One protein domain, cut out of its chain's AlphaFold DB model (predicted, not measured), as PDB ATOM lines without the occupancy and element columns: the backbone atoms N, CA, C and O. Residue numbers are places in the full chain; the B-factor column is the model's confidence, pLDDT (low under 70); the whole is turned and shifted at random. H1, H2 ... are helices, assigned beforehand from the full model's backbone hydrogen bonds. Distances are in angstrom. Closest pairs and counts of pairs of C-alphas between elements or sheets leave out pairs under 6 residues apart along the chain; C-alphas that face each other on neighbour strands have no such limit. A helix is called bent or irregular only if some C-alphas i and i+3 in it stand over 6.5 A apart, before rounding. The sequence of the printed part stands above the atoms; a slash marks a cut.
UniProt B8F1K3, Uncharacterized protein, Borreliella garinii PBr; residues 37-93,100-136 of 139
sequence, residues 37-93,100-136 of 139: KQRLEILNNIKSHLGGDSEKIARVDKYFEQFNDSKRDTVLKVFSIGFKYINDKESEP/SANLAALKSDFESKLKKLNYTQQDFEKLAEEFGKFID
ATOM      1  N   LYS A  37     168.149 196.539 157.369       89.06
ATOM      2  CA  LYS A  37     169.402 196.374 156.629       89.06
ATOM      3  C   LYS A  37     169.294 195.275 155.569       89.06
ATOM      4  O   LYS A  37     169.705 195.492 154.435       89.06
ATOM      5  N   GLN A  38     168.719 194.123 155.918       89.12
ATOM      6  CA  GLN A  38     168.530 193.013 154.978       89.12
ATOM      7  C   GLN A  38     167.521 193.359 153.880       89.12
ATOM      8  O   GLN A  38     167.754 193.031 152.719       89.12
ATOM      9  N   ARG A  39     166.422 194.050 154.217       90.06
ATOM     10  CA  ARG A  39     165.447 194.527 153.221       90.06
ATOM     11  C   ARG A  39     166.115 195.442 152.202       90.06
ATOM     12  O   ARG A  39     165.967 195.232 151.000       90.06
ATOM     13  N   LEU A  40     166.877 196.423 152.687       90.38
ATOM     14  CA  LEU A  40     167.578 197.386 151.845       90.38
ATOM     15  C   LEU A  40     168.618 196.700 150.948       90.38
ATOM     16  O   LEU A  40     168.721 197.024 149.769       90.38
ATOM     17  N   GLU A  41     169.360 195.732 151.484       90.62
ATOM     18  CA  GLU A  41     170.336 194.948 150.724       90.62
ATOM     19  C   GLU A  41     169.675 194.163 149.584       90.62
ATOM     20  O   GLU A  41     170.124 194.242 148.441       90.62
ATOM     21  N   ILE A  42     168.565 193.469 149.862       91.00
ATOM     22  CA  ILE A  42     167.817 192.733 148.837       91.00
ATOM     23  C   ILE A  42     167.290 193.695 147.768       91.00
ATOM     24  O   ILE A  42     167.500 193.451 146.583       91.00
ATOM     25  N   LEU A  43     166.661 194.806 148.159       91.38
ATOM     26  CA  LEU A  43     166.145 195.803 147.215       91.38
ATOM     27  C   LEU A  43     167.254 196.384 146.329       91.38
ATOM     28  O   LEU A  43     167.069 196.515 145.120       91.38
ATOM     29  N   ASN A  44     168.417 196.691 146.903       90.31
ATOM     30  CA  ASN A  44     169.564 197.190 146.147       90.31
ATOM     31  C   ASN A  44     170.102 196.146 145.163       90.31
ATOM     32  O   ASN A  44     170.440 196.499 144.033       90.31
ATOM     33  N   ASN A  45     170.125 194.867 145.549       87.94
ATOM     34  CA  ASN A  45     170.486 193.781 144.641       87.94
ATOM     35  C   ASN A  45     169.488 193.671 143.481       87.94
ATOM     36  O   ASN A  45     169.905 193.607 142.333       87.94
ATOM     37  N   ILE A  46     168.179 193.744 143.744       87.50
ATOM     38  CA  ILE A  46     167.152 193.738 142.686       87.50
ATOM     39  C   ILE A  46     167.352 194.923 141.729       87.50
ATOM     40  O   ILE A  46     167.340 194.757 140.512       87.50
ATOM     41  N   LYS A  47     167.576 196.126 142.270       88.81
ATOM     42  CA  LYS A  47     167.790 197.348 141.483       88.81
ATOM     43  C   LYS A  47     169.058 197.290 140.632       88.81
ATOM     44  O   LYS A  47     169.052 197.797 139.513       88.81
ATOM     45  N   SER A  48     170.134 196.676 141.127       86.31
ATOM     46  CA  SER A  48     171.392 196.568 140.377       86.31
ATOM     47  C   SER A  48     171.241 195.708 139.114       86.31
ATOM     48  O   SER A  48     171.855 196.014 138.090       86.31
ATOM     49  N   HIS A  49     170.340 194.721 139.136       82.12
ATOM     50  CA  HIS A  49     169.998 193.907 137.967       82.12
ATOM     51  C   HIS A  49     169.269 194.687 136.856       82.12
ATOM     52  O   HIS A  49     169.233 194.225 135.718       82.12
ATOM     53  N   LEU A  50     168.745 195.888 137.132       82.69
ATOM     54  CA  LEU A  50     168.031 196.720 136.150       82.69
ATOM     55  C   LEU A  50     168.947 197.618 135.305       82.69
ATOM     56  O   LEU A  50     168.466 198.472 134.562       82.69
ATOM     57  N   GLY A  51     170.269 197.446 135.396       77.25
ATOM     58  CA  GLY A  51     171.218 198.052 134.457       77.25
ATOM     59  C   GLY A  51     171.270 199.585 134.472       77.25
ATOM     60  O   GLY A  51     171.721 200.179 133.496       77.25
ATOM     61  N   GLY A  52     170.825 200.226 135.557       76.38
ATOM     62  CA  GLY A  52     170.853 201.684 135.711       76.38
ATOM     63  C   GLY A  52     169.658 202.429 135.111       76.38
ATOM     64  O   GLY A  52     169.697 203.655 135.040       76.38
ATOM     65  N   ASP A  53     168.596 201.729 134.702       85.56
ATOM     66  CA  ASP A  53     167.345 202.366 134.283       85.56
ATOM     67  C   ASP A  53     166.644 203.011 135.491       85.56
ATOM     68  O   ASP A  53     166.020 202.334 136.314       85.56
ATOM     69  N   SER A  54     166.777 204.333 135.621       85.31
ATOM     70  CA  SER A  54     166.268 205.084 136.770       85.31
ATOM     71  C   SER A  54     164.750 204.998 136.923       85.31
ATOM     72  O   SER A  54     164.255 205.028 138.049       85.31
ATOM     73  N   GLU A  55     164.007 204.872 135.820       88.19
ATOM     74  CA  GLU A  55     162.548 204.759 135.875       88.19
ATOM     75  C   GLU A  55     162.126 203.397 136.421       88.19
ATOM     76  O   GLU A  55     161.271 203.327 137.310       88.19
ATOM     77  N   LYS A  56     162.763 202.317 135.955       88.56
ATOM     78  CA  LYS A  56     162.499 200.961 136.460       88.56
ATOM     79  C   LYS A  56     162.940 200.819 137.912       88.56
ATOM     80  O   LYS A  56     162.185 200.300 138.729       88.56
ATOM     81  N   ILE A  57     164.113 201.354 138.262       88.19
ATOM     82  CA  ILE A  57     164.644 201.361 139.634       88.19
ATOM     83  C   ILE A  57     163.683 202.067 140.600       88.19
ATOM     84  O   ILE A  57     163.420 201.540 141.681       88.19
ATOM     85  N   ALA A  58     163.113 203.211 140.208       88.38
ATOM     86  CA  ALA A  58     162.141 203.937 141.029       88.38
ATOM     87  C   ALA A  58     160.815 203.175 141.216       88.38
ATOM     88  O   ALA A  58     160.095 203.396 142.192       88.38
ATOM     89  N   ARG A  59     160.470 202.273 140.289       91.25
ATOM     90  CA  ARG A  59     159.276 201.423 140.387       91.25
ATOM     91  C   ARG A  59     159.491 200.187 141.256       91.25
ATOM     92  O   ARG A  59     158.504 199.644 141.738       91.25
ATOM     93  N   VAL A  60     160.736 199.770 141.508       90.50
ATOM     94  CA  VAL A  60     161.025 198.631 142.395       90.50
ATOM     95  C   VAL A  60     160.467 198.882 143.792       90.50
ATOM     96  O   VAL A  60     159.695 198.065 144.282       90.50
ATOM     97  N   ASP A  61     160.788 200.019 144.413       89.50
ATOM     98  CA  ASP A  61     160.308 200.316 145.771       89.50
ATOM     99  C   ASP A  61     158.775 200.337 145.817       89.50
ATOM    100  O   ASP A  61     158.166 199.664 146.647       89.50
ATOM    101  N   LYS A  62     158.150 200.984 144.825       92.44
ATOM    102  CA  LYS A  62     156.688 201.054 144.682       92.44
ATOM    103  C   LYS A  62     156.018 199.695 144.510       92.44
ATOM    104  O   LYS A  62     154.864 199.543 144.896       92.44
ATOM    105  N   TYR A  63     156.688 198.723 143.893       92.81
ATOM    106  CA  TYR A  63     156.161 197.363 143.792       92.81
ATOM    107  C   TYR A  63     156.092 196.718 145.178       92.81
ATOM    108  O   TYR A  63     155.057 196.182 145.567       92.81
ATOM    109  N   PHE A  64     157.172 196.817 145.956       90.88
ATOM    110  CA  PHE A  64     157.243 196.186 147.274       90.88
ATOM    111  C   PHE A  64     156.417 196.912 148.349       90.88
ATOM    112  O   PHE A  64     155.967 196.273 149.300       90.88
ATOM    113  N   GLU A  65     156.166 198.212 148.187       90.75
ATOM    114  CA  GLU A  65     155.268 199.007 149.040       90.75
ATOM    115  C   GLU A  65     153.795 198.566 148.963       90.75
ATOM    116  O   GLU A  65     153.025 198.853 149.877       90.75
ATOM    117  N   GLN A  66     153.387 197.836 147.917       90.50
ATOM    118  CA  GLN A  66     152.013 197.322 147.785       90.50
ATOM    119  C   GLN A  66     151.701 196.184 148.759       90.50
ATOM    120  O   GLN A  66     150.535 195.838 148.970       90.50
ATOM    121  N   PHE A  67     152.732 195.567 149.334       90.31
ATOM    122  CA  PHE A  67     152.580 194.477 150.282       90.31
ATOM    123  C   PHE A  67     152.636 195.008 151.714       90.31
ATOM    124  O   PHE A  67     153.423 195.895 152.040       90.31
ATOM    125  N   ASN A  68     151.839 194.408 152.601       90.38
ATOM    126  CA  ASN A  68     152.024 194.612 154.037       90.38
ATOM    127  C   ASN A  68     153.401 194.087 154.485       90.38
ATOM    128  O   ASN A  68     153.995 193.255 153.802       90.38
ATOM    129  N   ASP A  69     153.900 194.542 155.637       83.19
ATOM    130  CA  ASP A  69     155.279 194.265 156.067       83.19
ATOM    131  C   ASP A  69     155.630 192.769 156.094       83.19
ATOM    132  O   ASP A  69     156.689 192.374 155.610       83.19
ATOM    133  N   SER A  70     154.723 191.925 156.598       84.50
ATOM    134  CA  SER A  70     154.935 190.472 156.653       84.50
ATOM    135  C   SER A  70     155.023 189.857 155.256       84.50
ATOM    136  O   SER A  70     155.979 189.144 154.961       84.50
ATOM    137  N   LYS A  71     154.076 190.171 154.364       89.38
ATOM    138  CA  LYS A  71     154.085 189.658 152.991       89.38
ATOM    139  C   LYS A  71     155.259 190.224 152.197       89.38
ATOM    140  O   LYS A  71     155.856 189.493 151.414       89.38
ATOM    141  N   ARG A  72     155.620 191.491 152.412       91.50
ATOM    142  CA  ARG A  72     156.775 192.139 151.781       91.50
ATOM    143  C   ARG A  72     158.055 191.382 152.102       91.50
ATOM    144  O   ARG A  72     158.821 191.099 151.188       91.50
ATOM    145  N   ASP A  73     158.264 191.007 153.360       91.69
ATOM    146  CA  ASP A  73     159.452 190.257 153.771       91.69
ATOM    147  C   ASP A  73     159.520 188.876 153.124       91.69
ATOM    148  O   ASP A  73     160.576 188.483 152.625       91.69
ATOM    149  N   THR A  74     158.404 188.146 153.086       92.56
ATOM    150  CA  THR A  74     158.347 186.842 152.417       92.56
ATOM    151  C   THR A  74     158.613 186.986 150.917       92.56
ATOM    152  O   THR A  74     159.441 186.258 150.374       92.56
ATOM    153  N   VAL A  75     157.992 187.961 150.244       93.38
ATOM    154  CA  VAL A  75     158.197 188.206 148.806       93.38
ATOM    155  C   VAL A  75     159.645 188.635 148.527       93.38
ATOM    156  O   VAL A  75     160.264 188.112 147.605       93.38
ATOM    157  N   LEU A  76     160.249 189.494 149.355       94.06
ATOM    158  CA  LEU A  76     161.670 189.856 149.248       94.06
ATOM    159  C   LEU A  76     162.589 188.634 149.393       94.06
ATOM    160  O   LEU A  76     163.538 188.489 148.620       94.06
ATOM    161  N   LYS A  77     162.306 187.726 150.336       93.88
ATOM    162  CA  LYS A  77     163.049 186.461 150.472       93.88
ATOM    163  C   LYS A  77     162.906 185.592 149.221       93.88
ATOM    164  O   LYS A  77     163.909 185.064 148.747       93.88
ATOM    165  N   VAL A  78     161.697 185.478 148.667       94.31
ATOM    166  CA  VAL A  78     161.430 184.736 147.421       94.31
ATOM    167  C   VAL A  78     162.247 185.306 146.259       94.31
ATOM    168  O   VAL A  78     162.952 184.549 145.590       94.31
ATOM    169  N   PHE A  79     162.243 186.629 146.063       92.81
ATOM    170  CA  PHE A  79     163.074 187.274 145.041       92.81
ATOM    171  C   PHE A  79     164.565 187.038 145.286       92.81
ATOM    172  O   PHE A  79     165.279 186.666 144.360       92.81
ATOM    173  N   SER A  80     165.043 187.185 146.523       92.75
ATOM    174  CA  SER A  80     166.448 186.932 146.863       92.75
ATOM    175  C   SER A  80     166.884 185.500 146.526       92.75
ATOM    176  O   SER A  80     167.964 185.306 145.968       92.75
ATOM    177  N   ILE A  81     166.039 184.504 146.815       93.56
ATOM    178  CA  ILE A  81     166.278 183.095 146.465       93.56
ATOM    179  C   ILE A  81     166.321 182.915 144.941       93.56
ATOM    180  O   ILE A  81     167.243 182.278 144.432       93.56
ATOM    181  N   GLY A  82     165.358 183.493 144.218       92.38
ATOM    182  CA  GLY A  82     165.272 183.401 142.762       92.38
ATOM    183  C   GLY A  82     166.448 184.046 142.035       92.38
ATOM    184  O   GLY A  82     167.064 183.404 141.188       92.38
ATOM    185  N   PHE A  83     166.822 185.273 142.405       89.12
ATOM    186  CA  PHE A  83     167.985 185.954 141.828       89.12
ATOM    187  C   PHE A  83     169.280 185.191 142.089       89.12
ATOM    188  O   PHE A  83     170.095 185.043 141.181       89.12
ATOM    189  N   LYS A  84     169.459 184.647 143.300       90.56
ATOM    190  CA  LYS A  84     170.620 183.809 143.597       90.56
ATOM    191  C   LYS A  84     170.661 182.570 142.700       90.56
ATOM    192  O   LYS A  84     171.696 182.301 142.107       90.56
ATOM    193  N   TYR A  85     169.544 181.858 142.560       92.75
ATOM    194  CA  TYR A  85     169.462 180.688 141.683       92.75
ATOM    195  C   TYR A  85     169.795 181.027 140.224       92.75
ATOM    196  O   TYR A  85     170.550 180.292 139.593       92.75
ATOM    197  N   ILE A  86     169.278 182.143 139.697       88.88
ATOM    198  CA  ILE A  86     169.578 182.605 138.333       88.88
ATOM    199  C   ILE A  86     171.072 182.913 138.189       88.88
ATOM    200  O   ILE A  86     171.707 182.376 137.284       88.88
ATOM    201  N   ASN A  87     171.649 183.692 139.107       87.69
ATOM    202  CA  ASN A  87     173.069 184.052 139.072       87.69
ATOM    203  C   ASN A  87     173.980 182.816 139.162       87.69
ATOM    204  O   ASN A  87     174.931 182.692 138.388       87.69
ATOM    205  N   ASP A  88     173.683 181.885 140.074       90.94
ATOM    206  CA  ASP A  88     174.450 180.646 140.249       90.94
ATOM    207  C   ASP A  88     174.334 179.760 138.993       90.94
ATOM    208  O   ASP A  88     175.330 179.225 138.504       90.94
ATOM    209  N   LYS A  89     173.133 179.664 138.407       90.06
ATOM    210  CA  LYS A  89     172.876 178.926 137.160       90.06
ATOM    211  C   LYS A  89     173.613 179.523 135.958       90.06
ATOM    212  O   LYS A  89     174.125 178.768 135.133       90.06
ATOM    213  N   GLU A  90     173.636 180.847 135.826       88.44
ATOM    214  CA  GLU A  90     174.336 181.553 134.742       88.44
ATOM    215  C   GLU A  90     175.860 181.482 134.888       88.44
ATOM    216  O   GLU A  90     176.574 181.484 133.884       88.44
ATOM    217  N   SER A  91     176.351 181.370 136.124       89.88
ATOM    218  CA  SER A  91     177.780 181.246 136.433       89.88
ATOM    219  C   SER A  91     178.321 179.824 136.261       89.88
ATOM    220  O   SER A  91     179.538 179.637 136.219       89.88
ATOM    221  N   GLU A  92     177.452 178.812 136.156       89.06
ATOM    222  CA  GLU A  92     177.870 177.423 135.972       89.06
ATOM    223  C   GLU A  92     178.613 177.258 134.626       89.06
ATOM    224  O   GLU A  92     178.059 177.605 133.573       89.06
ATOM    225  N   PRO A  93     179.832 176.681 134.603       89.44
ATOM    226  CA  PRO A  93     180.601 176.492 133.371       89.44
ATOM    227  C   PRO A  93     179.883 175.598 132.353       89.44
ATOM    228  O   PRO A  93     179.334 174.547 132.701       89.44
ATOM    229  N   SER A 100     175.285 169.116 134.194       90.44
ATOM    230  CA  SER A 100     173.902 168.633 134.323       90.44
ATOM    231  C   SER A 100     173.527 168.316 135.778       90.44
ATOM    232  O   SER A 100     172.487 168.758 136.265       90.44
ATOM    233  N   ALA A 101     174.407 167.615 136.500       93.00
ATOM    234  CA  ALA A 101     174.196 167.280 137.905       93.00
ATOM    235  C   ALA A 101     174.198 168.534 138.795       93.00
ATOM    236  O   ALA A 101     173.334 168.672 139.661       93.00
ATOM    237  N   ASN A 102     175.108 169.476 138.538       92.50
ATOM    238  CA  ASN A 102     175.185 170.745 139.262       92.50
ATOM    239  C   ASN A 102     173.921 171.588 139.055       92.50
ATOM    240  O   ASN A 102     173.326 172.057 140.021       92.50
ATOM    241  N   LEU A 103     173.441 171.709 137.813       93.69
ATOM    242  CA  LEU A 103     172.199 172.421 137.499       93.69
ATOM    243  C   LEU A 103     170.974 171.768 138.155       93.69
ATOM    244  O   LEU A 103     170.097 172.473 138.654       93.69
ATOM    245  N   ALA A 104     170.915 170.434 138.193       93.81
ATOM    246  CA  ALA A 104     169.853 169.714 138.892       93.81
ATOM    247  C   ALA A 104     169.899 169.957 140.410       93.81
ATOM    248  O   ALA A 104     168.855 170.170 141.030       93.81
ATOM    249  N   ALA A 105     171.095 169.982 141.006       94.75
ATOM    250  CA  ALA A 105     171.280 170.295 142.420       94.75
ATOM    251  C   ALA A 105     170.871 171.740 142.746       94.75
ATOM    252  O   ALA A 105     170.141 171.955 143.714       94.75
ATOM    253  N   LEU A 106     171.259 172.713 141.912       94.88
ATOM    254  CA  LEU A 106     170.840 174.112 142.045       94.88
ATOM    255  C   LEU A 106     169.318 174.253 141.972       94.88
ATOM    256  O   LEU A 106     168.724 174.942 142.799       94.88
ATOM    257  N   LYS A 107     168.674 173.570 141.017       94.06
ATOM    258  CA  LYS A 107     167.214 173.583 140.884       94.06
ATOM    259  C   LYS A 107     166.529 172.979 142.115       94.06
ATOM    260  O   LYS A 107     165.588 173.566 142.638       94.06
ATOM    261  N   SER A 108     167.019 171.839 142.597       95.31
ATOM    262  CA  SER A 108     166.484 171.176 143.793       95.31
ATOM    263  C   SER A 108     166.620 172.048 145.048       95.31
ATOM    264  O   SER A 108     165.670 172.191 145.821       95.31
ATOM    265  N   ASP A 109     167.773 172.696 145.239       95.62
ATOM    266  CA  ASP A 109     167.994 173.632 146.346       95.62
ATOM    267  C   ASP A 109     167.070 174.858 146.254       95.62
ATOM    268  O   ASP A 109     166.467 175.259 147.254       95.62
ATOM    269  N   PHE A 110     166.892 175.409 145.052       96.25
ATOM    270  CA  PHE A 110     165.954 176.499 144.781       96.25
ATOM    271  C   PHE A 110     164.509 176.127 145.153       96.25
ATOM    272  O   PHE A 110     163.887 176.817 145.963       96.25
ATOM    273  N   GLU A 111     163.993 175.007 144.641       94.94
ATOM    274  CA  GLU A 111     162.635 174.528 144.940       94.94
ATOM    275  C   GLU A 111     162.447 174.236 146.437       94.94
ATOM    276  O   GLU A 111     161.425 174.592 147.028       94.94
ATOM    277  N   SER A 112     163.456 173.644 147.084       95.88
ATOM    278  CA  SER A 112     163.452 173.372 148.526       95.88
ATOM    279  C   SER A 112     163.372 174.655 149.358       95.88
ATOM    280  O   SER A 112     162.610 174.728 150.328       95.88
ATOM    281  N   LYS A 113     164.118 175.698 148.977       95.25
ATOM    282  CA  LYS A 113     164.083 177.007 149.646       95.25
ATOM    283  C   LYS A 113     162.751 177.722 149.451       95.25
ATOM    284  O   LYS A 113     162.235 178.265 150.424       95.25
ATOM    285  N   LEU A 114     162.169 177.681 148.252       94.12
ATOM    286  CA  LEU A 114     160.837 178.242 148.006       94.12
ATOM    287  C   LEU A 114     159.758 177.527 148.822       94.12
ATOM    288  O   LEU A 114     158.926 178.179 149.453       94.12
ATOM    289  N   LYS A 115     159.825 176.194 148.900       93.81
ATOM    290  CA  LYS A 115     158.867 175.392 149.666       93.81
ATOM    291  C   LYS A 115     158.839 175.768 151.149       93.81
ATOM    292  O   LYS A 115     157.772 175.747 151.752       93.81
ATOM    293  N   LYS A 116     159.978 176.161 151.736       93.69
ATOM    294  CA  LYS A 116     160.045 176.650 153.130       93.69
ATOM    295  C   LYS A 116     159.253 177.940 153.359       93.69
ATOM    296  O   LYS A 116     158.866 178.196 154.490       93.69
ATOM    297  N   LEU A 117     159.016 178.718 152.304       92.44
ATOM    298  CA  LEU A 117     158.226 179.951 152.320       92.44
ATOM    299  C   LEU A 117     156.784 179.725 151.828       92.44
ATOM    300  O   LEU A 117     156.042 180.685 151.652       92.44
ATOM    301  N   ASN A 118     156.380 178.470 151.582       93.94
ATOM    302  CA  ASN A 118     155.122 178.094 150.922       93.94
ATOM    303  C   ASN A 118     154.980 178.618 149.479       93.94
ATOM    304  O   ASN A 118     153.869 178.901 149.038       93.94
ATOM    305  N   TYR A 119     156.089 178.715 148.741       92.69
ATOM    306  CA  TYR A 119     156.102 179.041 147.312       92.69
ATOM    307  C   TYR A 119     156.539 177.841 146.472       92.69
ATOM    308  O   TYR A 119     157.337 177.003 146.903       92.69
ATOM    309  N   THR A 120     156.050 177.789 145.239       94.44
ATOM    310  CA  THR A 120     156.540 176.902 144.180       94.44
ATOM    311  C   THR A 120     157.362 177.680 143.153       94.44
ATOM    312  O   THR A 120     157.338 178.911 143.121       94.44
ATOM    313  N   GLN A 121     158.071 176.969 142.269       92.50
ATOM    314  CA  GLN A 121     158.730 177.603 141.122       92.50
ATOM    315  C   GLN A 121     157.728 178.395 140.264       92.50
ATOM    316  O   GLN A 121     158.041 179.501 139.837       92.50
ATOM    317  N   GLN A 122     156.517 177.868 140.059       93.62
ATOM    318  CA  GLN A 122     155.481 178.544 139.278       93.62
ATOM    319  C   GLN A 122     155.018 179.848 139.945       93.62
ATOM    320  O   GLN A 122     154.801 180.847 139.263       93.62
ATOM    321  N   ASP A 123     154.905 179.864 141.276       93.00
ATOM    322  CA  ASP A 123     154.567 181.087 142.012       93.00
ATOM    323  C   ASP A 123     155.669 182.140 141.876       93.00
ATOM    324  O   ASP A 123     155.377 183.321 141.698       93.00
ATOM    325  N   PHE A 124     156.937 181.717 141.918       93.81
ATOM    326  CA  PHE A 124     158.067 182.609 141.662       93.81
ATOM    327  C   PHE A 124     158.039 183.170 140.234       93.81
ATOM    328  O   PHE A 124     158.192 184.375 140.063       93.81
ATOM    329  N   GLU A 125     157.819 182.331 139.220       92.50
ATOM    330  CA  GLU A 125     157.738 182.769 137.819       92.50
ATOM    331  C   GLU A 125     156.612 183.785 137.617       92.50
ATOM    332  O   GLU A 125     156.824 184.828 137.000       92.50
ATOM    333  N   LYS A 126     155.444 183.536 138.217       93.06
ATOM    334  CA  LYS A 126     154.318 184.470 138.189       93.06
ATOM    335  C   LYS A 126     154.647 185.788 138.892       93.06
ATOM    336  O   LYS A 126     154.361 186.850 138.348       93.06
ATOM    337  N   LEU A 127     155.275 185.740 140.070       92.88
ATOM    338  CA  LEU A 127     155.725 186.944 140.778       92.88
ATOM    339  C   LEU A 127     156.742 187.741 139.958       92.88
ATOM    340  O   LEU A 127     156.652 188.964 139.896       92.88
ATOM    341  N   ALA A 128     157.698 187.063 139.323       91.06
ATOM    342  CA  ALA A 128     158.701 187.694 138.476       91.06
ATOM    343  C   ALA A 128     158.068 188.336 137.231       91.06
ATOM    344  O   ALA A 128     158.453 189.441 136.853       91.06
ATOM    345  N   GLU A 129     157.068 187.689 136.630       90.69
ATOM    346  CA  GLU A 129     156.305 188.235 135.505       90.69
ATOM    347  C   GLU A 129     155.484 189.467 135.917       90.69
ATOM    348  O   GLU A 129     155.532 190.497 135.243       90.69
ATOM    349  N   GLU A 130     154.755 189.394 137.035       92.81
ATOM    350  CA  GLU A 130     153.995 190.523 137.589       92.81
ATOM    351  C   GLU A 130     154.912 191.702 137.928       92.81
ATOM    352  O   GLU A 130     154.609 192.844 137.580       92.81
ATOM    353  N   PHE A 131     156.055 191.427 138.556       92.31
ATOM    354  CA  PHE A 131     157.085 192.423 138.833       92.31
ATOM    355  C   PHE A 131     157.614 193.057 137.547       92.31
ATOM    356  O   PHE A 131     157.639 194.282 137.451       92.31
ATOM    357  N   GLY A 132     157.974 192.247 136.547       90.56
ATOM    358  CA  GLY A 132     158.459 192.711 135.247       90.56
ATOM    359  C   GLY A 132     157.469 193.655 134.568       90.56
ATOM    360  O   GLY A 132     157.832 194.778 134.233       90.56
ATOM    361  N   LYS A 133     156.194 193.254 134.475       91.19
ATOM    362  CA  LYS A 133     155.110 194.092 133.929       91.19
ATOM    363  C   LYS A 133     154.897 195.378 134.721       91.19
ATOM    364  O   LYS A 133     154.499 196.392 134.156       91.19
ATOM    365  N   PHE A 134     155.122 195.350 136.032       91.06
ATOM    366  CA  PHE A 134     154.964 196.530 136.872       91.06
ATOM    367  C   PHE A 134     156.080 197.556 136.635       91.06
ATOM    368  O   PHE A 134     155.817 198.753 136.452       91.06
ATOM    369  N   ILE A 135     157.335 197.099 136.640       90.88
ATOM    370  CA  ILE A 135     158.489 197.990 136.479       90.88
ATOM    371  C   ILE A 135     158.694 198.411 135.025       90.88
ATOM    372  O   ILE A 135     159.156 199.522 134.785       90.88
ATOM    373  N   ASP A 136     158.297 197.572 134.072       88.50
ATOM    374  CA  ASP A 136     158.387 197.828 132.640       88.50
ATOM    375  C   ASP A 136     157.110 197.363 131.913       88.50
ATOM    376  O   ASP A 136     157.079 196.295 131.306       88.50
TER     377      ASP A 136
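What this domain is: This is residues 37 to 93 and 100 to 136 of the 139 residues of an uncharacterized protein of Borreliella garinii PBr (UniProt B8F1K3). A long helix, H3, runs through the middle, with H4 side by side with it on one flank and running back the opposite way, and with the helical hairpin of H1 and H2 on its other flank; the last helix, H5, crosses H3 nearly at a right angle and reaches from near H4 to H2. H1 packs on H3 at a slant, while H2 packs on H1 and on the far end of H5. The printed part has 94 residues with five named helices, in the order H1, H2, H3, H4, H5, and no named strand, and its class is all helix. The whole is compact, with a radius of gyration of the C-alphas of 13.6 A, and the C-alphas span 39 by 29 by 26 A along their three main axes.

Where its parts are: The longest helix, H3, holds the 23 residues 69 to 91 and measures 32.6 A from first to last C-alpha; C-alpha 69 is at (155.279, 194.265, 156.067), and C-alpha 91 is at (177.780, 181.246, 136.433). H4, residues 100 to 116, is 24.7 A long, and H5, residues 121 to 135, is 20.9 A long. H1, residues 37 to 48, begins with C-alpha 37 at (169.402, 196.374, 156.629) and is 16.4 A long. H2, residues 54 to 64, is 16.5 A long; it is neither bent nor irregular, but only just: C-alphas 58 and 61 are 6.2 A apart. H5 ends with C-alpha 135 at (158.489, 197.990, 136.479).

How they stand to each other: H3 is the hub and touches three other helices, H1, H4 and H5. H3 and H4 touch at a shallow tilt of 2 degrees and run opposite ways; their closest C-alphas, those of Tyr 85 and Phe 110, are 6.3 A apart. H1 touches H3 at a steep tilt of 49 degrees, running the same way, with the C-alphas of Ile 42 and Ser 80 the closest at 6.3 A; H3 touches H1 with residues 73 to 83 alone. H5 is about perpendicular to H3, at 79 degrees, and touches it with residues 124 to 128 alone, against residues 78 to 82 of H3; the closest C-alphas are those of Val 78 and Phe 124, 7.0 A apart. H1 and H2 touch and form a helical hairpin with a steep tilt of 40 degrees, opposite ways; the C-alphas of Lys 47 and Ile 57 are the closest at 5.4 A, and H1 touches H2 with residues 43 to 47 alone. H2 also touches residues 131 to 135 of H5, at a steep tilt of 50 degrees, opposite ways, and its closest pair is the C-alphas of Lys 56 and Ile 135, 5.0 A apart. H2 and H3 are close but not clearly touching, with the C-alphas of Phe 64 and Arg 72 the closest at 6.1 A. H4 and H5 are likewise close but not clearly touching, the closest C-alphas being those of Glu 111 and Gln 121 at 6.3 A. H1 and H4, H1 and H5, and H2 and H4 are apart. In H1, H3, H4 and H5 every O i to N i+4 pair is within hydrogen-bond range, and in H2 5 of 7 are.

The domain as a whole: The two C-alphas farthest apart are those of Asn 68 and Pro 93, at 39.6 A. Residues 94 to 99 are cut out and not printed, and C-alphas 93 and 100 are 10.4 A apart across this cut, which falls in the link from H3 to H4. The links from H1 to H2, from H2 to H3 and from H4 to H5 are tight. The mean pLDDT of the printed part is 90.8, and no printed residue is under 70.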